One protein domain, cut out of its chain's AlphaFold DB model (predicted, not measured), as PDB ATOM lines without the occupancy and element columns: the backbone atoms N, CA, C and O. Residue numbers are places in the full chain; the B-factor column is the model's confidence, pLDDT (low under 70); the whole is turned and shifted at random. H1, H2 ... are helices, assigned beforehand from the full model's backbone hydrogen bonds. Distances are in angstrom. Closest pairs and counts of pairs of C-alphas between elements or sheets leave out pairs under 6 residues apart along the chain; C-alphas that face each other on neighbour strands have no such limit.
ATOM      1  N   SER A 403     104.032 151.794 190.976       74.25
ATOM      2  CA  SER A 403     104.502 152.874 190.098       74.25
ATOM      3  C   SER A 403     105.998 153.164 190.260       74.25
ATOM      4  O   SER A 403     106.698 153.381 189.273       74.25
ATOM      5  N   ARG A 404     106.516 153.091 191.492       77.12
ATOM      6  CA  ARG A 404     107.953 153.230 191.787       77.12
ATOM      7  C   ARG A 404     108.759 152.026 191.335       77.12
ATOM      8  O   ARG A 404     109.838 152.197 190.784       77.12
ATOM      9  N   ALA A 405     108.227 150.823 191.515       79.00
ATOM     10  CA  ALA A 405     108.845 149.620 190.979       79.00
ATOM     11  C   ALA A 405     108.930 149.667 189.439       79.00
ATOM     12  O   ALA A 405     109.977 149.350 188.886       79.00
ATOM     13  N   GLU A 406     107.897 150.155 188.744       81.75
ATOM     14  CA  GLU A 406     107.932 150.358 187.287       81.75
ATOM     15  C   GLU A 406     108.950 151.435 186.871       81.75
ATOM     16  O   GLU A 406     109.647 151.281 185.868       81.75
ATOM     17  N   GLU A 407     109.062 152.523 187.637       83.12
ATOM     18  CA  GLU A 407     110.070 153.566 187.413       83.12
ATOM     19  C   GLU A 407     111.495 153.032 187.617       83.12
ATOM     20  O   GLU A 407     112.379 153.299 186.804       83.12
ATOM     21  N   LEU A 408     111.709 152.239 188.668       84.75
ATOM     22  CA  LEU A 408     112.976 151.580 188.955       84.75
ATOM     23  C   LEU A 408     113.358 150.614 187.830       84.75
ATOM     24  O   LEU A 408     114.481 150.676 187.343       84.75
ATOM     25  N   VAL A 409     112.437 149.748 187.388       85.38
ATOM     26  CA  VAL A 409     112.707 148.774 186.316       85.38
ATOM     27  C   VAL A 409     113.181 149.476 185.043       85.38
ATOM     28  O   VAL A 409     114.130 149.013 184.421       85.38
ATOM     29  N   LYS A 410     112.616 150.645 184.715       85.50
ATOM     30  CA  LYS A 410     113.060 151.465 183.574       85.50
ATOM     31  C   LYS A 410     114.470 152.048 183.738       85.50
ATOM     32  O   LYS A 410     115.106 152.372 182.738       85.50
ATOM     33  N   LYS A 411     114.953 152.225 184.973       85.31
ATOM     34  CA  LYS A 411     116.310 152.718 185.276       85.31
ATOM     35  C   LYS A 411     117.352 151.597 185.317       85.31
ATOM     36  O   LYS A 411     118.542 151.879 185.176       85.31
ATOM     37  N   LEU A 412     116.933 150.353 185.545       84.69
ATOM     38  CA  LEU A 412     117.838 149.214 185.670       84.69
ATOM     39  C   LEU A 412     118.413 148.812 184.309       84.69
ATOM     40  O   LEU A 412     117.709 148.688 183.311       84.69
ATOM     41  N   ARG A 413     119.715 148.526 184.284       83.38
ATOM     42  CA  ARG A 413     120.357 147.853 183.152       83.38
ATOM     43  C   ARG A 413     120.074 146.361 183.253       83.38
ATOM     44  O   ARG A 413     120.738 145.655 184.015       83.38
ATOM     45  N   LEU A 414     119.063 145.916 182.514       83.19
ATOM     46  CA  LEU A 414     118.672 144.513 182.426       83.19
ATOM     47  C   LEU A 414     119.641 143.720 181.536       83.19
ATOM     48  O   LEU A 414     120.346 144.278 180.696       83.19
ATOM     49  N   ASN A 415     119.699 142.405 181.750       76.50
ATOM     50  CA  ASN A 415     120.431 141.494 180.870       76.50
ATOM     51  C   ASN A 415     119.639 141.288 179.566       76.50
ATOM     52  O   ASN A 415     118.414 141.357 179.598       76.50
ATOM     53  N   GLU A 416     120.293 140.957 178.446       71.38
ATOM     54  CA  GLU A 416     119.597 140.733 177.156       71.38
ATOM     55  C   GLU A 416     118.518 139.630 177.222       71.38
ATOM     56  O   GLU A 416     117.603 139.592 176.404       71.38
ATOM     57  N   SER A 417     118.588 138.751 178.226       68.38
ATOM     58  CA  SER A 417     117.627 137.678 178.486       68.38
ATOM     59  C   SER A 417     116.400 138.086 179.316       68.38
ATOM     60  O   SER A 417     115.507 137.257 179.497       68.38
ATOM     61  N   LEU A 418     116.344 139.305 179.869       78.00
ATOM     62  CA  LEU A 418     115.312 139.719 180.826       78.00
ATOM     63  C   LEU A 418     114.487 140.899 180.290       78.00
ATOM     64  O   LEU A 418     115.022 141.970 180.029       78.00
ATOM     65  N   SER A 419     113.171 140.711 180.162       81.94
ATOM     66  CA  SER A 419     112.241 141.785 179.774       81.94
ATOM     67  C   SER A 419     111.784 142.614 180.978       81.94
ATOM     68  O   SER A 419     111.746 142.101 182.098       81.94
ATOM     69  N   ASP A 420     111.342 143.853 180.748       80.31
ATOM     70  CA  ASP A 420     110.791 144.747 181.782       80.31
ATOM     71  C   ASP A 420     109.660 144.093 182.593       80.31
ATOM     72  O   ASP A 420     109.579 144.245 183.810       80.31
ATOM     73  N   SER A 421     108.803 143.308 181.932       78.19
ATOM     74  CA  SER A 421     107.709 142.571 182.584       78.19
ATOM     75  C   SER A 421     108.233 141.505 183.551       78.19
ATOM     76  O   SER A 421     107.691 141.316 184.640       78.19
ATOM     77  N   GLU A 422     109.322 140.832 183.183       78.38
ATOM     78  CA  GLU A 422     109.931 139.786 184.001       78.38
ATOM     79  C   GLU A 422     110.754 140.372 185.155       78.38
ATOM     80  O   GLU A 422     110.700 139.871 186.277       78.38
ATOM     81  N   ALA A 423     111.438 141.496 184.920       78.69
ATOM     82  CA  ALA A 423     112.088 142.275 185.970       78.69
ATOM     83  C   ALA A 423     111.068 142.788 186.999       78.69
ATOM     84  O   ALA A 423     111.297 142.690 188.203       78.69
ATOM     85  N   MET A 424     109.908 143.261 186.536       79.06
ATOM     86  CA  MET A 424     108.838 143.750 187.402       79.06
ATOM     87  C   MET A 424     108.292 142.659 188.334       79.06
ATOM     88  O   MET A 424     108.089 142.917 189.520       79.06
ATOM     89  N   LYS A 425     108.113 141.425 187.845       74.75
ATOM     90  CA  LYS A 425     107.704 140.290 188.698       74.75
ATOM     91  C   LYS A 425     108.713 140.023 189.814       74.75
ATOM     92  O   LYS A 425     108.319 139.798 190.954       74.75
ATOM     93  N   ARG A 426     110.007 140.113 189.502       77.75
ATOM     94  CA  ARG A 426     111.093 139.883 190.467       77.75
ATOM     95  C   ARG A 426     111.191 140.988 191.519       77.75
ATOM     96  O   ARG A 426     111.413 140.685 192.688       77.75
ATOM     97  N   VAL A 427     110.935 142.245 191.143       77.12
ATOM     98  CA  VAL A 427     110.863 143.373 192.093       77.12
ATOM     99  C   VAL A 427     109.745 143.170 193.120       77.12
ATOM    100  O   VAL A 427     109.926 143.464 194.299       77.12
ATOM    101  N   VAL A 428     108.595 142.628 192.704       67.94
ATOM    102  CA  VAL A 428     107.461 142.370 193.608       67.94
ATOM    103  C   VAL A 428     107.807 141.325 194.680       67.94
ATOM    104  O   VAL A 428     107.351 141.462 195.818       67.94
ATOM    105  N   PHE A 429     108.673 140.349 194.379       68.56
ATOM    106  CA  PHE A 429     109.123 139.339 195.348       68.56
ATOM    107  C   PHE A 429     110.022 139.887 196.465       68.56
ATOM    108  O   PHE A 429     110.135 139.246 197.508       68.56
ATOM    109  N   LEU A 430     110.590 141.095 196.347       69.44
ATOM    110  CA  LEU A 430     111.278 141.730 197.486       69.44
ATOM    111  C   LEU A 430     110.349 141.973 198.682       69.44
ATOM    112  O   LEU A 430     110.825 142.051 199.815       69.44
ATOM    113  N   GLY A 431     109.031 142.038 198.462       62.41
ATOM    114  CA  GLY A 431     108.048 142.081 199.543       62.41
ATOM    115  C   GLY A 431     108.098 140.846 200.455       62.41
ATOM    116  O   GLY A 431     107.813 140.958 201.649       62.41
ATOM    117  N   GLU A 432     108.538 139.690 199.940       62.22
ATOM    118  CA  GLU A 432     108.683 138.445 200.709       62.22
ATOM    119  C   GLU A 432     109.843 138.499 201.718       62.22
ATOM    120  O   GLU A 432     109.824 137.778 202.712       62.22
ATOM    121  N   LEU A 433     110.814 139.410 201.561       60.19
ATOM    122  CA  LEU A 433     111.863 139.623 202.572       60.19
ATOM    123  C   LEU A 433     111.302 140.177 203.893       60.19
ATOM    124  O   LEU A 433     111.942 140.056 204.936       60.19
ATOM    125  N   VAL A 434     110.114 140.789 203.854       55.28
ATOM    126  CA  VAL A 434     109.444 141.396 205.016       55.28
ATOM    127  C   VAL A 434     108.445 140.429 205.667       55.28
ATOM    128  O   VAL A 434     108.139 140.573 206.851       55.28
ATOM    129  N   GLN A 435     107.955 139.423 204.936       51.09
ATOM    130  CA  GLN A 435     107.067 138.384 205.460       51.09
ATOM    131  C   GLN A 435     107.665 136.998 205.246       51.09
ATOM    132  O   GLN A 435     107.654 136.468 204.142       51.09
ATOM    133  N   THR A 436     108.107 136.365 206.332       45.56
ATOM    134  CA  THR A 436     108.516 134.957 206.340       45.56
ATOM    135  C   THR A 436     107.333 134.056 205.973       45.56
ATOM    136  O   THR A 436     106.543 133.678 206.840       45.56
ATOM    137  N   GLN A 437     107.188 133.732 204.688       52.06
ATOM    138  CA  GLN A 437     106.243 132.730 204.201       52.06
ATOM    139  C   GLN A 437     106.862 131.316 204.228       52.06
ATOM    140  O   GLN A 437     108.078 131.169 204.089       52.06
ATOM    141  N   PRO A 438     106.043 130.252 204.360       46.09
ATOM    142  CA  PRO A 438     106.506 128.862 204.434       46.09
ATOM    143  C   PRO A 438     106.965 128.250 203.090       46.09
ATOM    144  O   PRO A 438     107.380 127.099 203.078       46.09
ATOM    145  N   ASN A 439     106.920 128.991 201.973       50.62
ATOM    146  CA  ASN A 439     107.225 128.499 200.614       50.62
ATOM    147  C   ASN A 439     108.523 129.080 200.011       50.62
ATOM    148  O   ASN A 439     108.651 129.225 198.795       50.62
ATOM    149  N   ARG A 440     109.498 129.413 200.865       54.56
ATOM    150  CA  ARG A 440     110.751 130.088 200.483       54.56
ATOM    151  C   ARG A 440     111.557 129.343 199.408       54.56
ATOM    152  O   ARG A 440     112.144 129.991 198.553       54.56
ATOM    153  N   GLU A 441     111.507 128.009 199.392       56.91
ATOM    154  CA  GLU A 441     112.283 127.160 198.470       56.91
ATOM    155  C   GLU A 441     111.923 127.350 196.983       56.91
ATOM    156  O   GLU A 441     112.731 127.043 196.109       56.91
ATOM    157  N   LYS A 442     110.728 127.867 196.657       60.88
ATOM    158  CA  LYS A 442     110.271 127.947 195.260       60.88
ATOM    159  C   LYS A 442     110.880 129.118 194.475       60.88
ATOM    160  O   LYS A 442     111.032 128.998 193.263       60.88
ATOM    161  N   HIS A 443     111.248 130.213 195.144       65.12
ATOM    162  CA  HIS A 443     111.680 131.461 194.491       65.12
ATOM    163  C   HIS A 443     113.165 131.804 194.717       65.12
ATOM    164  O   HIS A 443     113.630 132.845 194.255       65.12
ATOM    165  N   GLU A 444     113.948 130.933 195.367       70.12
ATOM    166  CA  GLU A 444     115.368 131.199 195.667       70.12
ATOM    167  C   GLU A 444     116.207 131.473 194.411       70.12
ATOM    168  O   GLU A 444     117.057 132.365 194.410       70.12
ATOM    169  N   ARG A 445     115.941 130.748 193.316       73.81
ATOM    170  CA  ARG A 445     116.655 130.928 192.042       73.81
ATOM    171  C   ARG A 445     116.356 132.286 191.404       73.81
ATOM    172  O   ARG A 445     117.267 132.960 190.938       73.81
ATOM    173  N   GLU A 446     115.093 132.699 191.418       73.31
ATOM    174  CA  GLU A 446     114.654 133.969 190.834       73.31
ATOM    175  C   GLU A 446     115.173 135.167 191.639       73.31
ATOM    176  O   GLU A 446     115.584 136.172 191.056       73.31
ATOM    177  N   MET A 447     115.232 135.035 192.970       73.25
ATOM    178  CA  MET A 447     115.842 136.031 193.853       73.25
ATOM    179  C   MET A 447     117.361 136.131 193.651       73.25
ATOM    180  O   MET A 447     117.890 137.240 193.640       73.25
ATOM    181  N   ALA A 448     118.059 135.009 193.441       78.31
ATOM    182  CA  ALA A 448     119.499 135.004 193.169       78.31
ATOM    183  C   ALA A 448     119.843 135.682 191.831       78.31
ATOM    184  O   ALA A 448     120.747 136.511 191.771       78.31
ATOM    185  N   GLU A 449     119.086 135.391 190.772       78.06
ATOM    186  CA  GLU A 449     119.261 136.059 189.476       78.06
ATOM    187  C   GLU A 449     118.913 137.554 189.545       78.06
ATOM    188  O   GLU A 449     119.545 138.376 188.885       78.06
ATOM    189  N   PHE A 450     117.903 137.934 190.339       80.56
ATOM    190  CA  PHE A 450     117.584 139.346 190.541       80.56
ATOM    191  C   PHE A 450     118.675 140.073 191.338       80.56
ATOM    192  O   PHE A 450     119.005 141.212 191.013       80.56
ATOM    193  N   GLN A 451     119.292 139.409 192.321       82.56
ATOM    194  CA  GLN A 451     120.425 139.955 193.068       82.56
ATOM    195  C   GLN A 451     121.608 140.285 192.143       82.56
ATOM    196  O   GLN A 451     122.183 141.360 192.275       82.56
ATOM    197  N   GLU A 452     121.904 139.449 191.141       82.88
ATOM    198  CA  GLU A 452     122.955 139.736 190.151       82.88
ATOM    199  C   GLU A 452     122.665 141.015 189.339       82.88
ATOM    200  O   GLU A 452     123.565 141.812 189.057       82.88
ATOM    201  N   VAL A 453     121.394 141.257 188.994       83.62
ATOM    202  CA  VAL A 453     120.968 142.492 188.314       83.62
ATOM    203  C   VAL A 453     121.150 143.706 189.226       83.62
ATOM    204  O   VAL A 453     121.612 144.751 188.763       83.62
ATOM    205  N   LEU A 454     120.818 143.585 190.512       85.19
ATOM    206  CA  LEU A 454     121.014 144.657 191.491       85.19
ATOM    207  C   LEU A 454     122.499 144.976 191.686       85.19
ATOM    208  O   LEU A 454     122.878 146.148 191.629       85.19
ATOM    209  N   ASP A 455     123.332 143.944 191.817       86.06
ATOM    210  CA  ASP A 455     124.779 144.071 191.996       86.06
ATOM    211  C   ASP A 455     125.425 144.737 190.773       86.06
ATOM    212  O   ASP A 455     126.227 145.659 190.913       86.06
ATOM    213  N   ARG A 456     125.001 144.367 189.554       85.62
ATOM    214  CA  ARG A 456     125.460 145.003 188.303       85.62
ATOM    215  C   ARG A 456     125.092 146.488 188.219       85.62
ATOM    216  O   ARG A 456     125.797 147.262 187.573       85.62
ATOM    217  N   ASN A 457     123.989 146.885 188.844       86.00
ATOM    218  CA  ASN A 457     123.514 148.267 188.877       86.00
ATOM    219  C   ASN A 457     123.953 149.020 190.152       86.00
ATOM    220  O   ASN A 457     123.495 150.141 190.368       86.00
ATOM    221  N   ASN A 458     124.850 148.447 190.968       87.62
ATOM    222  CA  ASN A 458     125.323 149.007 192.241       87.62
ATOM    223  C   ASN A 458     124.199 149.340 193.246       87.62
ATOM    224  O   ASN A 458     124.342 150.250 194.067       87.62
ATOM    225  N   TYR A 459     123.084 148.604 193.218       85.12
ATOM    226  CA  TYR A 459     122.024 148.748 194.212       85.12
ATOM    227  C   TYR A 459     122.263 147.824 195.402       85.12
ATOM    228  O   TYR A 459     122.339 146.608 195.268       85.12
ATOM    229  N   THR A 460     122.284 148.397 196.603       83.75
ATOM    230  CA  THR A 460     122.134 147.614 197.834       83.75
ATOM    231  C   THR A 460     120.654 147.358 198.111       83.75
ATOM    232  O   THR A 460     119.803 148.174 197.752       83.75
ATOM    233  N   VAL A 461     120.328 146.282 198.837       76.56
ATOM    234  CA  VAL A 461     118.944 146.014 199.282       76.56
ATOM    235  C   VAL A 461     118.363 147.211 200.046       76.56
ATOM    236  O   VAL A 461     117.191 147.532 199.891       76.56
ATOM    237  N   ARG A 462     119.183 147.932 200.822       72.44
ATOM    238  CA  ARG A 462     118.753 149.128 201.557       72.44
ATOM    239  C   ARG A 462     118.363 150.271 200.620       72.44
ATOM    240  O   ARG A 462     117.262 150.789 200.748       72.44
ATOM    241  N   THR A 463     119.241 150.650 199.690       80.88
ATOM    242  CA  THR A 463     118.985 151.748 198.738       80.88
ATOM    243  C   THR A 463     117.819 151.425 197.813       80.88
ATOM    244  O   THR A 463     116.979 152.280 197.558       80.88
ATOM    245  N   LEU A 464     117.727 150.165 197.385       81.44
ATOM    246  CA  LEU A 464     116.610 149.645 196.611       81.44
ATOM    247  C   LEU A 464     115.292 149.777 197.380       81.44
ATOM    248  O   LEU A 464     114.336 150.346 196.865       81.44
ATOM    249  N   MET A 465     115.251 149.280 198.621       75.75
ATOM    250  CA  MET A 465     114.057 149.363 199.459       75.75
ATOM    251  C   MET A 465     113.669 150.816 199.731       75.75
ATOM    252  O   MET A 465     112.487 151.122 199.696       75.75
ATOM    253  N   GLN A 466     114.613 151.732 199.936       77.44
ATOM    254  CA  GLN A 466     114.283 153.152 200.094       77.44
ATOM    255  C   GLN A 466     113.626 153.732 198.836       77.44
ATOM    256  O   GLN A 466     112.578 154.354 198.947       77.44
ATOM    257  N   GLU A 467     114.144 153.454 197.639       80.19
ATOM    258  CA  GLU A 467     113.573 153.995 196.395       80.19
ATOM    259  C   GLU A 467     112.172 153.446 196.077       80.19
ATOM    260  O   GLU A 467     111.327 154.167 195.544       80.19
ATOM    261  N   VAL A 468     111.891 152.188 196.432       77.25
ATOM    262  CA  VAL A 468     110.584 151.566 196.157       77.25
ATOM    263  C   VAL A 468     109.563 151.702 197.295       77.25
ATOM    264  O   VAL A 468     108.382 151.414 197.074       77.25
ATOM    265  N   THR A 469     109.991 152.123 198.494       70.31
ATOM    266  CA  THR A 469     109.119 152.295 199.677       70.31
ATOM    267  C   THR A 469     108.951 153.749 200.138       70.31
ATOM    268  O   THR A 469     107.928 154.058 200.750       70.31
ATOM    269  N   GLU A 470     109.896 154.659 199.866       61.62
ATOM    270  CA  GLU A 470     109.795 156.070 200.262       61.62
ATOM    271  C   GLU A 470     109.017 156.890 199.217       61.62
ATOM    272  O   GLU A 470     109.280 156.853 198.016       61.62
ATOM    273  N   LEU A 471     108.048 157.681 199.685       55.69
ATOM    274  CA  LEU A 471     107.411 158.726 198.881       55.69
ATOM    275  C   LEU A 471     108.335 159.952 198.855       55.69
ATOM    276  O   LEU A 471     108.852 160.352 199.897       55.69
TER     277      LEU A 471
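Overview. This is residues 403 to 471 of the 618 residues of the protein "Hypothetical protein" of Timema shepardi (UniProt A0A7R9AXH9). Two helices, H2 and H3, cross nearly at right angles, and two shorter ones, H1 and H4, make a V beside them: H1 packs on H2, and H4 folds back so that its last residues meet the first residues of H1. At the far end from this V a loop sticks out, residues 433 to 439, of which 433 belongs to H2. The printed part has 69 residues with four named helices, in the order H1, H2, H3, H4, and no named strand; its class is all helix. It is compact, with a radius of gyration of the C-alphas of 11.8 A, and spans 32 by 31 by 20 A.

Along the chain. H1 is residues 403 to 411, with C-alpha 403 at (104.502, 152.874, 190.098). H2, the longest helix by residues, is residues 420 to 433 and measures 21.4 A from first to last C-alpha; C-alpha 420 stands at (110.791, 144.747, 181.782). H3 is residues 444 to 456, 18.6 A long. H4 is residues 461 to 469, and its last C-alpha, 469, stands at (109.119, 152.295, 199.677). H1 and H4 are 12.8 A and 11.7 A long.

Arrangement. H1 touches H2 at a steep tilt of 58 degrees, opposite ways; their closest C-alphas are those of Val 409 and Asp 420, 6.4 A apart. H2 touches H3 with residues 423 to 429 alone, and H3 touches H2 with residues 446 to 450 alone. The closest C-alphas of H2 and H3 are those of Arg 426 and Phe 450, 6.5 A apart, and their lines are about perpendicular, only just, at 70.5 degrees. H4 touches H1 at a steep tilt of 50 degrees, opposite ways, with the C-alphas of Arg 404 and Val 468 closest at 5.4 A. The helix packing is mostly crossed: none of these three pairs is at a shallow tilt. H2 and H4 are near each other. H1 and H3 are apart; H3 and H4 are only just apart, their closest C-alphas 8.2 A from each other. In H1, H3 and H4 every O i to N i+4 pair is within hydrogen-bond range; in H2, 6 of 10 are.

Size, cuts and confidence. The two C-alphas farthest apart are those of Glu 416 and Pro 438, at 32.5 A. The first and last printed C-alphas, of Ser 403 and Leu 471, are 10.9 A apart. The printed part has no cut. The link from H3 to H4 is tight, those from H1 to H2 and from H2 to H3 are short, and no link is long. Residues 433 to 439 stand free. The mean pLDDT of the printed part is 73.9; residue 417, residues 428 to 443 and residues 470 to 471 are under 70.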